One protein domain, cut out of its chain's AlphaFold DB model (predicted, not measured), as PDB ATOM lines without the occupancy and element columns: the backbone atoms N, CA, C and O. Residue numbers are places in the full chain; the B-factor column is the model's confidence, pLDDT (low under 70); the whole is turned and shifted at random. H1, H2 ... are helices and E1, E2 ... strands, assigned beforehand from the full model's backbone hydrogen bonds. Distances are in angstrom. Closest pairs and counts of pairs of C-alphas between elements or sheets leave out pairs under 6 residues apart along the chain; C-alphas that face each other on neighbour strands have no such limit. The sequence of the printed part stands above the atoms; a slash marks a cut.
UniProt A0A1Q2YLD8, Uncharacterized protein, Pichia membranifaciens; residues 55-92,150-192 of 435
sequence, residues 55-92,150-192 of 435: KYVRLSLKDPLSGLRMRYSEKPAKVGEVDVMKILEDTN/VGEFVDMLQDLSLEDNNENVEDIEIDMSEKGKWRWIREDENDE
ATOM      1  N   LYS A  55     -28.691 -16.074 -18.043       80.75
ATOM      2  CA  LYS A  55     -29.854 -15.937 -18.926       80.75
ATOM      3  C   LYS A  55     -31.097 -16.611 -18.343       80.75
ATOM      4  O   LYS A  55     -32.212 -16.129 -18.532       80.75
ATOM      5  N   TYR A  56     -30.893 -17.701 -17.607       79.12
ATOM      6  CA  TYR A  56     -31.953 -18.528 -17.044       79.12
ATOM      7  C   TYR A  56     -31.638 -18.920 -15.603       79.12
ATOM      8  O   TYR A  56     -30.492 -19.223 -15.278       79.12
ATOM      9  N   VAL A  57     -32.675 -18.980 -14.769       81.69
ATOM     10  CA  VAL A  57     -32.633 -19.573 -13.428       81.69
ATOM     11  C   VAL A  57     -33.535 -20.791 -13.415       81.69
ATOM     12  O   VAL A  57     -34.687 -20.719 -13.841       81.69
ATOM     13  N   ARG A  58     -33.024 -21.910 -12.907       82.06
ATOM     14  CA  ARG A  58     -33.797 -23.138 -12.733       82.06
ATOM     15  C   ARG A  58     -34.159 -23.310 -11.264       82.06
ATOM     16  O   ARG A  58     -33.283 -23.294 -10.404       82.06
ATOM     17  N   LEU A  59     -35.448 -23.468 -10.987       82.81
ATOM     18  CA  LEU A  59     -35.980 -23.723  -9.654       82.81
ATOM     19  C   LEU A  59     -36.539 -25.137  -9.595       82.81
ATOM     20  O   LEU A  59     -37.369 -25.501 -10.424       82.81
ATOM     21  N   SER A  60     -36.125 -25.910  -8.593       83.81
ATOM     22  CA  SER A  60     -36.698 -27.234  -8.383       83.81
ATOM     23  C   SER A  60     -38.009 -27.165  -7.616       83.81
ATOM     24  O   SER A  60     -38.140 -26.424  -6.641       83.81
ATOM     25  N   LEU A  61     -38.981 -27.969  -8.045       86.31
ATOM     26  CA  LEU A  61     -40.244 -28.164  -7.332       86.31
ATOM     27  C   LEU A  61     -40.124 -29.192  -6.203       86.31
ATOM     28  O   LEU A  61     -41.097 -29.436  -5.488       86.31
ATOM     29  N   LYS A  62     -38.959 -29.824  -6.048       82.25
ATOM     30  CA  LYS A  62     -38.676 -30.743  -4.947       82.25
ATOM     31  C   LYS A  62     -38.304 -29.935  -3.706       82.25
ATOM     32  O   LYS A  62     -37.472 -29.034  -3.763       82.25
ATOM     33  N   ASP A  63     -38.928 -30.261  -2.582       75.25
ATOM     34  CA  ASP A  63     -38.504 -29.763  -1.282       75.25
ATOM     35  C   ASP A  63     -37.081 -30.283  -1.014       75.25
ATOM     36  O   ASP A  63     -36.875 -31.501  -1.005       75.25
ATOM     37  N   PRO A  64     -36.090 -29.404  -0.792       63.59
ATOM     38  CA  PRO A  64     -34.701 -29.811  -0.607       63.59
ATOM     39  C   PRO A  64     -34.480 -30.709   0.617       63.59
ATOM     40  O   PRO A  64     -33.459 -31.389   0.688       63.59
ATOM     41  N   LEU A  65     -35.401 -30.715   1.589       58.75
ATOM     42  CA  LEU A  65     -35.272 -31.527   2.799       58.75
ATOM     43  C   LEU A  65     -35.817 -32.939   2.618       58.75
ATOM     44  O   LEU A  65     -35.151 -33.917   2.952       58.75
ATOM     45  N   SER A  66     -37.050 -33.047   2.137       68.12
ATOM     46  CA  SER A  66     -37.706 -34.342   1.977       68.12
ATOM     47  C   SER A  66     -37.407 -35.002   0.631       68.12
ATOM     48  O   SER A  66     -37.647 -36.198   0.473       68.12
ATOM     49  N   GLY A  67     -36.922 -34.233  -0.351       74.88
ATOM     50  CA  GLY A  67     -36.839 -34.638  -1.756       74.88
ATOM     51  C   GLY A  67     -38.213 -34.830  -2.407       74.88
ATOM     52  O   GLY A  67     -38.296 -35.212  -3.575       74.88
ATOM     53  N   LEU A  68     -39.294 -34.592  -1.659       79.56
ATOM     54  CA  LEU A  68     -40.658 -34.777  -2.118       79.56
ATOM     55  C   LEU A  68     -41.116 -33.552  -2.885       79.56
ATOM     56  O   LEU A  68     -40.675 -32.427  -2.661       79.56
ATOM     57  N   ARG A  69     -42.060 -33.767  -3.787       82.38
ATOM     58  CA  ARG A  69     -42.585 -32.695  -4.612       82.38
ATOM     59  C   ARG A  69     -43.476 -31.756  -3.799       82.38
ATOM     60  O   ARG A  69     -44.435 -32.199  -3.160       82.38
ATOM     61  N   MET A  70     -43.187 -30.463  -3.884       80.81
ATOM     62  CA  MET A  70     -44.035 -29.403  -3.356       80.81
ATOM     63  C   MET A  70     -45.300 -29.276  -4.206       80.81
ATOM     64  O   MET A  70     -45.243 -29.278  -5.439       80.81
ATOM     65  N   ARG A  71     -46.454 -29.165  -3.549       78.81
ATOM     66  CA  ARG A  71     -47.743 -28.930  -4.205       78.81
ATOM     67  C   ARG A  71     -48.552 -27.873  -3.473       78.81
ATOM     68  O   ARG A  71     -48.472 -27.732  -2.253       78.81
ATOM     69  N   TYR A  72     -49.367 -27.175  -4.255       76.19
ATOM     70  CA  TYR A  72     -50.450 -26.347  -3.757       76.19
ATOM     71  C   TYR A  72     -51.761 -27.112  -3.926       76.19
ATOM     72  O   TYR A  72     -52.170 -27.427  -5.045       76.19
ATOM     73  N   SER A  73     -52.397 -27.478  -2.819       68.19
ATOM     74  CA  SER A  73     -53.644 -28.234  -2.835       68.19
ATOM     75  C   SER A  73     -54.477 -27.873  -1.614       68.19
ATOM     76  O   SER A  73     -54.010 -27.989  -0.492       68.19
ATOM     77  N   GLU A  74     -55.745 -27.508  -1.817       63.38
ATOM     78  CA  GLU A  74     -56.722 -27.424  -0.715       63.38
ATOM     79  C   GLU A  74     -57.112 -28.817  -0.184       63.38
ATOM     80  O   GLU A  74     -57.711 -28.962   0.881       63.38
ATOM     81  N   LYS A  75     -56.813 -29.868  -0.956       66.75
ATOM     82  CA  LYS A  75     -57.048 -31.263  -0.579       66.75
ATOM     83  C   LYS A  75     -55.846 -31.785   0.212       66.75
ATOM     84  O   LYS A  75     -54.720 -31.423  -0.122       66.75
ATOM     85  N   PRO A  76     -56.055 -32.689   1.184       56.97
ATOM     86  CA  PRO A  76     -54.953 -33.269   1.944       56.97
ATOM     87  C   PRO A  76     -53.926 -33.894   0.994       56.97
ATOM     88  O   PRO A  76     -54.301 -34.698   0.133       56.97
ATOM     89  N   ALA A  77     -52.655 -33.510   1.147       59.81
ATOM     90  CA  ALA A  77     -51.559 -34.055   0.349       59.81
ATOM     91  C   ALA A  77     -51.567 -35.586   0.351       59.81
ATOM     92  O   ALA A  77     -51.830 -36.235   1.372       59.81
ATOM     93  N   LYS A  78     -51.273 -36.169  -0.816       67.62
ATOM     94  CA  LYS A  78     -51.091 -37.616  -0.923       67.62
ATOM     95  C   LYS A  78     -49.821 -38.020  -0.169       67.62
ATOM     96  O   LYS A  78     -48.918 -37.219   0.062       67.62
ATOM     97  N   VAL A  79     -49.744 -39.294   0.212       61.44
ATOM     98  CA  VAL A  79     -48.529 -39.865   0.808       61.44
ATOM     99  C   VAL A  79     -47.370 -39.680  -0.179       61.44
ATOM    100  O   VAL A  79     -47.427 -40.223  -1.277       61.44
ATOM    101  N   GLY A  80     -46.347 -38.913   0.213       62.34
ATOM    102  CA  GLY A  80     -45.192 -38.588  -0.636       62.34
ATOM    103  C   GLY A  80     -45.204 -37.186  -1.258       62.34
ATOM    104  O   GLY A  80     -44.353 -36.892  -2.089       62.34
ATOM    105  N   GLU A  81     -46.129 -36.311  -0.866       67.62
ATOM    106  CA  GLU A  81     -46.168 -34.914  -1.318       67.62
ATOM    107  C   GLU A  81     -46.024 -33.954  -0.136       67.62
ATOM    108  O   GLU A  81     -46.461 -34.244   0.982       67.62
ATOM    109  N   VAL A  82     -45.419 -32.796  -0.398       62.69
ATOM    110  CA  VAL A  82     -45.286 -31.714   0.580       62.69
ATOM    111  C   VAL A  82     -46.337 -30.654   0.285       62.69
ATOM    112  O   VAL A  82     -46.307 -30.002  -0.760       62.69
ATOM    113  N   ASP A  83     -47.274 -30.496   1.217       71.12
ATOM    114  CA  ASP A  83     -48.308 -29.468   1.153       71.12
ATOM    115  C   ASP A  83     -47.758 -28.131   1.650       71.12
ATOM    116  O   ASP A  83     -47.490 -27.948   2.843       71.12
ATOM    117  N   VAL A  84     -47.603 -27.187   0.725       67.94
ATOM    118  CA  VAL A  84     -47.091 -25.850   1.029       67.94
ATOM    119  C   VAL A  84     -48.036 -25.081   1.959       67.94
ATOM    120  O   VAL A  84     -47.562 -24.350   2.830       67.94
ATOM    121  N   MET A  85     -49.353 -25.276   1.845       69.56
ATOM    122  CA  MET A  85     -50.318 -24.616   2.732       69.56
ATOM    123  C   MET A  85     -50.200 -25.140   4.155       69.56
ATOM    124  O   MET A  85     -50.175 -24.356   5.102       69.56
ATOM    125  N   LYS A  86     -50.015 -26.450   4.304       67.12
ATOM    126  CA  LYS A  86     -49.792 -27.052   5.615       67.12
ATOM    127  C   LYS A  86     -48.490 -26.574   6.259       67.12
ATOM    128  O   LYS A  86     -48.474 -26.315   7.454       67.12
ATOM    129  N   ILE A  87     -47.418 -26.390   5.484       62.25
ATOM    130  CA  ILE A  87     -46.173 -25.791   5.998       62.25
ATOM    131  C   ILE A  87     -46.424 -24.363   6.509       62.25
ATOM    132  O   ILE A  87     -45.928 -23.988   7.575       62.25
ATOM    133  N   LEU A  88     -47.193 -23.559   5.773       61.66
ATOM    134  CA  LEU A  88     -47.538 -22.193   6.179       61.66
ATOM    135  C   LEU A  88     -48.383 -22.175   7.466       61.66
ATOM    136  O   LEU A  88     -48.095 -21.391   8.374       61.66
ATOM    137  N   GLU A  89     -49.370 -23.070   7.569       62.09
ATOM    138  CA  GLU A  89     -50.213 -23.248   8.759       62.09
ATOM    139  C   GLU A  89     -49.404 -23.731   9.972       62.09
ATOM    140  O   GLU A  89     -49.428 -23.088  11.023       62.09
ATOM    141  N   ASP A  90     -48.632 -24.812   9.820       52.56
ATOM    142  CA  ASP A  90     -47.855 -25.444  10.896       52.56
ATOM    143  C   ASP A  90     -46.791 -24.493  11.467       52.56
ATOM    144  O   ASP A  90     -46.436 -24.566  12.647       52.56
ATOM    145  N   THR A  91     -46.286 -23.566  10.651       50.03
ATOM    146  CA  THR A  91     -45.285 -22.589  11.092       50.03
ATOM    147  C   THR A  91     -45.864 -21.276  11.613       50.03
ATOM    148  O   THR A  91     -45.089 -20.419  12.046       50.03
ATOM    149  N   ASN A  92     -47.196 -21.104  11.630       49.56
ATOM    150  CA  ASN A  92     -47.871 -19.834  11.942       49.56
ATOM    151  C   ASN A  92     -47.318 -18.643  11.128       49.56
ATOM    152  O   ASN A  92     -47.368 -17.488  11.572       49.56
ATOM    153  N   VAL A 150     -42.160 -17.437  -2.223       52.28
ATOM    154  CA  VAL A 150     -42.578 -16.129  -2.736       52.28
ATOM    155  C   VAL A 150     -44.027 -16.280  -3.210       52.28
ATOM    156  O   VAL A 150     -44.357 -17.325  -3.758       52.28
ATOM    157  N   GLY A 151     -44.909 -15.298  -3.000       54.97
ATOM    158  CA  GLY A 151     -46.316 -15.424  -3.424       54.97
ATOM    159  C   GLY A 151     -46.468 -15.864  -4.889       54.97
ATOM    160  O   GLY A 151     -47.284 -16.725  -5.182       54.97
ATOM    161  N   GLU A 152     -45.564 -15.422  -5.769       62.19
ATOM    162  CA  GLU A 152     -45.491 -15.884  -7.164       62.19
ATOM    163  C   GLU A 152     -45.194 -17.387  -7.301       62.19
ATOM    164  O   GLU A 152     -45.654 -18.021  -8.239       62.19
ATOM    165  N   PHE A 153     -44.457 -17.991  -6.365       70.62
ATOM    166  CA  PHE A 153     -44.258 -19.439  -6.300       70.62
ATOM    167  C   PHE A 153     -45.515 -20.181  -5.840       70.62
ATOM    168  O   PHE A 153     -45.773 -21.269  -6.343       70.62
ATOM    169  N   VAL A 154     -46.335 -19.598  -4.951       74.62
ATOM    170  CA  VAL A 154     -47.671 -20.152  -4.649       74.62
ATOM    171  C   VAL A 154     -48.532 -20.137  -5.905       74.62
ATOM    172  O   VAL A 154     -49.101 -21.168  -6.252       74.62
ATOM    173  N   ASP A 155     -48.584 -18.994  -6.590       77.50
ATOM    174  CA  ASP A 155     -49.378 -18.813  -7.804       77.50
ATOM    175  C   ASP A 155     -48.905 -19.776  -8.905       77.50
ATOM    176  O   ASP A 155     -49.717 -20.474  -9.503       77.50
ATOM    177  N   MET A 156     -47.587 -19.929  -9.087       81.75
ATOM    178  CA  MET A 156     -47.011 -20.934  -9.987       81.75
ATOM    179  C   MET A 156     -47.424 -22.357  -9.589       81.75
ATOM    180  O   MET A 156     -47.858 -23.130 -10.436       81.75
ATOM    181  N   LEU A 157     -47.333 -22.736  -8.312       83.25
ATOM    182  CA  LEU A 157     -47.770 -24.064  -7.865       83.25
ATOM    183  C   LEU A 157     -49.281 -24.278  -8.053       83.25
ATOM    184  O   LEU A 157     -49.713 -25.408  -8.296       83.25
ATOM    185  N   GLN A 158     -50.083 -23.218  -7.949       84.88
ATOM    186  CA  GLN A 158     -51.512 -23.260  -8.227       84.88
ATOM    187  C   GLN A 158     -51.776 -23.433  -9.727       84.88
ATOM    188  O   GLN A 158     -52.549 -24.316 -10.096       84.88
ATOM    189  N   ASP A 159     -51.086 -22.689 -10.590       86.88
ATOM    190  CA  ASP A 159     -51.146 -22.855 -12.045       86.88
ATOM    191  C   ASP A 159     -50.714 -24.269 -12.454       86.88
ATOM    192  O   ASP A 159     -51.370 -24.926 -13.261       86.88
ATOM    193  N   LEU A 160     -49.677 -24.808 -11.809       86.44
ATOM    194  CA  LEU A 160     -49.230 -26.182 -12.013       86.44
ATOM    195  C   LEU A 160     -50.295 -27.211 -11.623       86.44
ATOM    196  O   LEU A 160     -50.386 -28.277 -12.227       86.44
ATOM    197  N   SER A 161     -51.110 -26.922 -10.609       86.50
ATOM    198  CA  SER A 161     -52.210 -27.809 -10.218       86.50
ATOM    199  C   SER A 161     -53.311 -27.889 -11.285       86.50
ATOM    200  O   SER A 161     -54.030 -28.888 -11.335       86.50
ATOM    201  N   LEU A 162     -53.410 -26.867 -12.144       86.06
ATOM    202  CA  LEU A 162     -54.350 -26.788 -13.264       86.06
ATOM    203  C   LEU A 162     -53.784 -27.378 -14.564       86.06
ATOM    204  O   LEU A 162     -54.557 -27.670 -15.473       86.06
ATOM    205  N   GLU A 163     -52.465 -27.550 -14.655       86.69
ATOM    206  CA  GLU A 163     -51.789 -28.087 -15.834       86.69
ATOM    207  C   GLU A 163     -52.042 -29.597 -16.002       86.69
ATOM    208  O   GLU A 163     -51.901 -30.396 -15.067       86.69
ATOM    209  N   ASP A 164     -52.357 -30.007 -17.231       84.81
ATOM    210  CA  ASP A 164     -52.489 -31.418 -17.584       84.81
ATOM    211  C   ASP A 164     -51.121 -32.115 -17.544       84.81
ATOM    212  O   ASP A 164     -50.129 -31.627 -18.086       84.81
ATOM    213  N   ASN A 165     -51.069 -33.314 -16.958       84.12
ATOM    214  CA  ASN A 165     -49.827 -34.070 -16.738       84.12
ATOM    215  C   ASN A 165     -48.805 -33.330 -15.867       84.12
ATOM    216  O   ASN A 165     -47.595 -33.498 -16.034       84.12
ATOM    217  N   ASN A 166     -49.285 -32.538 -14.904       86.88
ATOM    218  CA  ASN A 166     -48.407 -31.865 -13.962       86.88
ATOM    219  C   ASN A 166     -47.435 -32.823 -13.267       86.88
ATOM    220  O   ASN A 166     -46.324 -32.407 -12.971       86.88
ATOM    221  N   GLU A 167     -47.782 -34.098 -13.073       85.06
ATOM    222  CA  GLU A 167     -46.943 -35.144 -12.470       85.06
ATOM    223  C   GLU A 167     -45.537 -35.244 -13.089       85.06
ATOM    224  O   GLU A 167     -44.592 -35.501 -12.351       85.06
ATOM    225  N   ASN A 168     -45.375 -34.887 -14.367       88.19
ATOM    226  CA  ASN A 168     -44.096 -34.964 -15.082       88.19
ATOM    227  C   ASN A 168     -43.239 -33.693 -14.964       88.19
ATOM    228  O   ASN A 168     -42.133 -33.644 -15.490       88.19
ATOM    229  N   VAL A 169     -43.751 -32.634 -14.338       89.19
ATOM    230  CA  VAL A 169     -43.019 -31.374 -14.152       89.19
ATOM    231  C   VAL A 169     -42.203 -31.443 -12.866       89.19
ATOM    232  O   VAL A 169     -42.775 -31.538 -11.776       89.19
ATOM    233  N   GLU A 170     -40.881 -31.362 -12.985       87.44
ATOM    234  CA  GLU A 170     -39.967 -31.394 -11.833       87.44
ATOM    235  C   GLU A 170     -39.350 -30.035 -11.519       87.44
ATOM    236  O   GLU A 170     -39.097 -29.728 -10.354       87.44
ATOM    237  N   ASP A 171     -39.141 -29.208 -12.541       86.75
ATOM    238  CA  ASP A 171     -38.447 -27.938 -12.405       86.75
ATOM    239  C   ASP A 171     -39.156 -26.824 -13.182       86.75
ATOM    240  O   ASP A 171     -39.949 -27.053 -14.100       86.75
ATOM    241  N   ILE A 172     -38.846 -25.591 -12.800       87.12
ATOM    242  CA  ILE A 172     -39.282 -24.362 -13.456       87.12
ATOM    243  C   ILE A 172     -38.046 -23.670 -14.016       87.12
ATOM    244  O   ILE A 172     -37.070 -23.466 -13.296       87.12
ATOM    245  N   GLU A 173     -38.094 -23.267 -15.281       86.62
ATOM    246  CA  GLU A 173     -37.100 -22.362 -15.856       86.62
ATOM    247  C   GLU A 173     -37.662 -20.945 -15.875       86.62
ATOM    248  O   GLU A 173     -38.756 -20.727 -16.393       86.62
ATOM    249  N   ILE A 174     -36.911 -19.987 -15.342       83.62
ATOM    250  CA  ILE A 174     -37.229 -18.562 -15.364       83.62
ATOM    251  C   ILE A 174     -36.215 -17.870 -16.270       83.62
ATOM    252  O   ILE A 174     -35.016 -17.889 -16.003       83.62
ATOM    253  N   ASP A 175     -36.699 -17.246 -17.337       80.69
ATOM    254  CA  ASP A 175     -35.906 -16.430 -18.246       80.69
ATOM    255  C   ASP A 175     -35.683 -15.038 -17.640       80.69
ATOM    256  O   ASP A 175     -36.593 -14.202 -17.564       80.69
ATOM    257  N   MET A 176     -34.448 -14.783 -17.205       74.38
ATOM    258  CA  MET A 176     -34.057 -13.493 -16.635       74.38
ATOM    259  C   MET A 176     -33.887 -12.416 -17.708       74.38
ATOM    260  O   MET A 176     -34.021 -11.227 -17.411       74.38
ATOM    261  N   SER A 177     -33.662 -12.809 -18.965       74.50
ATOM    262  CA  SER A 177     -33.571 -11.885 -20.095       74.50
ATOM    263  C   SER A 177     -34.949 -11.405 -20.572       74.50
ATOM    264  O   SER A 177     -35.104 -10.252 -20.981       74.50
ATOM    265  N   GLU A 178     -35.987 -12.236 -20.430       73.88
ATOM    266  CA  GLU A 178     -37.361 -11.937 -20.852       73.88
ATOM    267  C   GLU A 178     -38.296 -11.527 -19.700       73.88
ATOM    268  O   GLU A 178     -39.437 -11.982 -19.618       73.88
ATOM    269  N   LYS A 179     -37.860 -10.610 -18.825       75.81
ATOM    270  CA  LYS A 179     -38.698 -10.039 -17.743       75.81
ATOM    271  C   LYS A 179     -39.262 -11.085 -16.764       75.81
ATOM    272  O   LYS A 179     -40.343 -10.876 -16.218       75.81
ATOM    273  N   GLY A 180     -38.559 -12.197 -16.549       70.38
ATOM    274  CA  GLY A 180     -39.006 -13.233 -15.617       70.38
ATOM    275  C   GLY A 180     -40.147 -14.093 -16.156       70.38
ATOM    276  O   GLY A 180     -40.899 -14.667 -15.370       70.38
ATOM    277  N   LYS A 181     -40.305 -14.196 -17.484       81.44
ATOM    278  CA  LYS A 181     -41.149 -15.250 -18.058       81.44
ATOM    279  C   LYS A 181     -40.638 -16.607 -17.598       81.44
ATOM    280  O   LYS A 181     -39.434 -16.840 -17.579       81.44
ATOM    281  N   TRP A 182     -41.554 -17.509 -17.289       87.12
ATOM    282  CA  TRP A 182     -41.212 -18.835 -16.809       87.12
ATOM    283  C   TRP A 182     -41.893 -19.921 -17.638       87.12
ATOM    284  O   TRP A 182     -42.884 -19.670 -18.329       87.12
ATOM    285  N   ARG A 183     -41.328 -21.129 -17.605       89.25
ATOM    286  CA  ARG A 183     -41.915 -22.325 -18.216       89.25
ATOM    287  C   ARG A 183     -41.689 -23.562 -17.354       89.25
ATOM    288  O   ARG A 183     -40.697 -23.654 -16.633       89.25
ATOM    289  N   TRP A 184     -42.585 -24.530 -17.498       92.50
ATOM    290  CA  TRP A 184     -42.448 -25.861 -16.916       92.50
ATOM    291  C   TRP A 184     -41.376 -26.663 -17.654       92.50
ATOM    292  O   TRP A 184     -41.426 -26.747 -18.880       92.50
ATOM    293  N   ILE A 185     -40.438 -27.262 -16.921       88.88
ATOM    294  CA  ILE A 185     -39.534 -28.283 -17.454       88.88
ATOM    295  C   ILE A 185     -40.118 -29.643 -17.092       88.88
ATOM    296  O   ILE A 185     -40.291 -29.973 -15.913       88.88
ATOM    297  N   ARG A 186     -40.434 -30.428 -18.121       88.94
ATOM    298  CA  ARG A 186     -40.934 -31.791 -17.957       88.94
ATOM    299  C   ARG A 186     -39.775 -32.790 -17.969       88.94
ATOM    300  O   ARG A 186     -38.755 -32.554 -18.614       88.94
ATOM    301  N   GLU A 187     -39.927 -33.898 -17.250       80.25
ATOM    302  CA  GLU A 187     -38.913 -34.956 -17.118       80.25
ATOM    303  C   GLU A 187     -38.478 -35.525 -18.482       80.25
ATOM    304  O   GLU A 187     -37.310 -35.843 -18.684       80.25
ATOM    305  N   ASP A 188     -39.386 -35.562 -19.461       76.56
ATOM    306  CA  ASP A 188     -39.115 -36.004 -20.832       76.56
ATOM    307  C   ASP A 188     -38.277 -35.014 -21.660       76.56
ATOM    308  O   ASP A 188     -37.708 -35.394 -22.684       76.56
ATOM    309  N   GLU A 189     -38.134 -33.766 -21.214       71.94
ATOM    310  CA  GLU A 189     -37.310 -32.750 -21.880       71.94
ATOM    311  C   GLU A 189     -35.881 -32.667 -21.307       71.94
ATOM    312  O   GLU A 189     -35.021 -31.985 -21.878       71.94
ATOM    313  N   ASN A 190     -35.607 -33.351 -20.191       63.91
ATOM    314  CA  ASN A 190     -34.751 -32.777 -19.155       63.91
ATOM    315  C   ASN A 190     -33.240 -32.727 -19.446       63.91
ATOM    316  O   ASN A 190     -32.562 -31.900 -18.846       63.91
ATOM    317  N   ASP A 191     -32.706 -33.489 -20.405       58.91
ATOM    318  CA  ASP A 191     -31.250 -33.483 -20.641       58.91
ATOM    319  C   ASP A 191     -30.841 -33.276 -22.106       58.91
ATOM    320  O   ASP A 191     -30.019 -32.406 -22.400       58.91
ATOM    321  N   GLU A 192     -31.443 -33.977 -23.071       59.22
ATOM    322  CA  GLU A 192     -31.006 -33.854 -24.473       59.22
ATOM    323  C   GLU A 192     -31.547 -32.604 -25.180       59.22
ATOM    324  O   GLU A 192     -30.848 -31.981 -25.986       59.22
TER     325      GLU A 192
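This is residues 55 to 92 and 150 to 192 of the 435 residues of an uncharacterized protein of Pichia membranifaciens (UniProt A0A1Q2YLD8). Picture a small three-stranded antiparallel sheet, E1, E4 and E5, at one end of the domain, and a short pair of parallel strands, E2 and E3, farther along, with the helix H2 between the sheet and this pair. H2 only grazes the sheet, and the helix H1 leads away from the strand pair, so that residues 87 to 92 stick out at the far end. The printed part has 81 residues, with two named helices and five named strands in the order E1, E2, E3, H1, H2, E4, E5; the large sheet has the order E1, E4, E5, and the class is mixed, helices and strands. The whole is compact, with a radius of gyration of the C-alphas of 13.2 A, and it spans 36 by 26 by 25 A.

Begin with the sheet, at its inner strand E4, residues 169 to 175. On one edge you find E1, residues 56 to 60, antiparallel to E4 at 155 degrees; N 59 and O 172 are within hydrogen-bond range at 2.8 A, and N 57 and O 174 at 2.9 A. On the other edge is E5, residues 181 to 186, antiparallel to E4 at 153 degrees, with N 175 and O 181 at 2.8 A and N 183 and O 173 at 2.9 A. E4 and E5 form a hairpin with a tight link. Now look at H2, residues 151 to 162: it is on the sheet but only grazes it, with its residues 153 to 160. Next comes E2, residues 69 to 71, whose C-alpha of Arg 71 and that of Leu 157 in H2 are the closest of the two elements, 6.1 A apart. Between E2 and E4 the closest C-alphas are those of Arg 69 and Glu 170, 7.8 A apart. Beside E2 runs E3, residues 81 to 83, its parallel neighbour at 37 degrees; N 71 and O 82 are within hydrogen-bond range at 2.9 A, and N 82 and O 69 at 3.0 A. A tight link leads from E3 to H1, residues 84 to 90, which is not on the large sheet. H1 and H2 are apart, but only just, with their closest C-alphas at 8.1 A. In both H1 and H2, every O i to N i+4 pair is within hydrogen-bond range. Among the other pairs that are apart are E2 and E5, E3 and H2, and H1 and E4.

Find C-alpha 169 at (-43.019, -31.374, -14.152); from there E4 runs 17.0 A to C-alpha 175. E5 runs 16.5 A, and E1 13.2 A, starting from C-alpha 56 at (-31.953, -18.528, -17.044). H2 is also 17.0 A long, from Gly 151 to Leu 162. E2 and E3 are each 6.4 A long, and H1 covers 9.9 A, ending at C-alpha 90 at (-47.855, -25.444, 10.896).

The two C-alphas farthest apart are those of Asn 92 and Glu 192, at 42.5 A. Residues 93 to 149 are cut out between H1 and H2, and C-alphas 92 and 150 stand 16.0 A apart across this cut. Of the links that are printed whole, none is long; E1 to E2, E2 to E3 and H2 to E4 are short. Residues 87 to 92, of which 87 to 90 belong to H1, stand free. The mean pLDDT of the printed part is 74.8, and 28 residues are under 70: residues 64 to 66, 73 to 82, 84 to 92, 150 to 152 and 190 to 192.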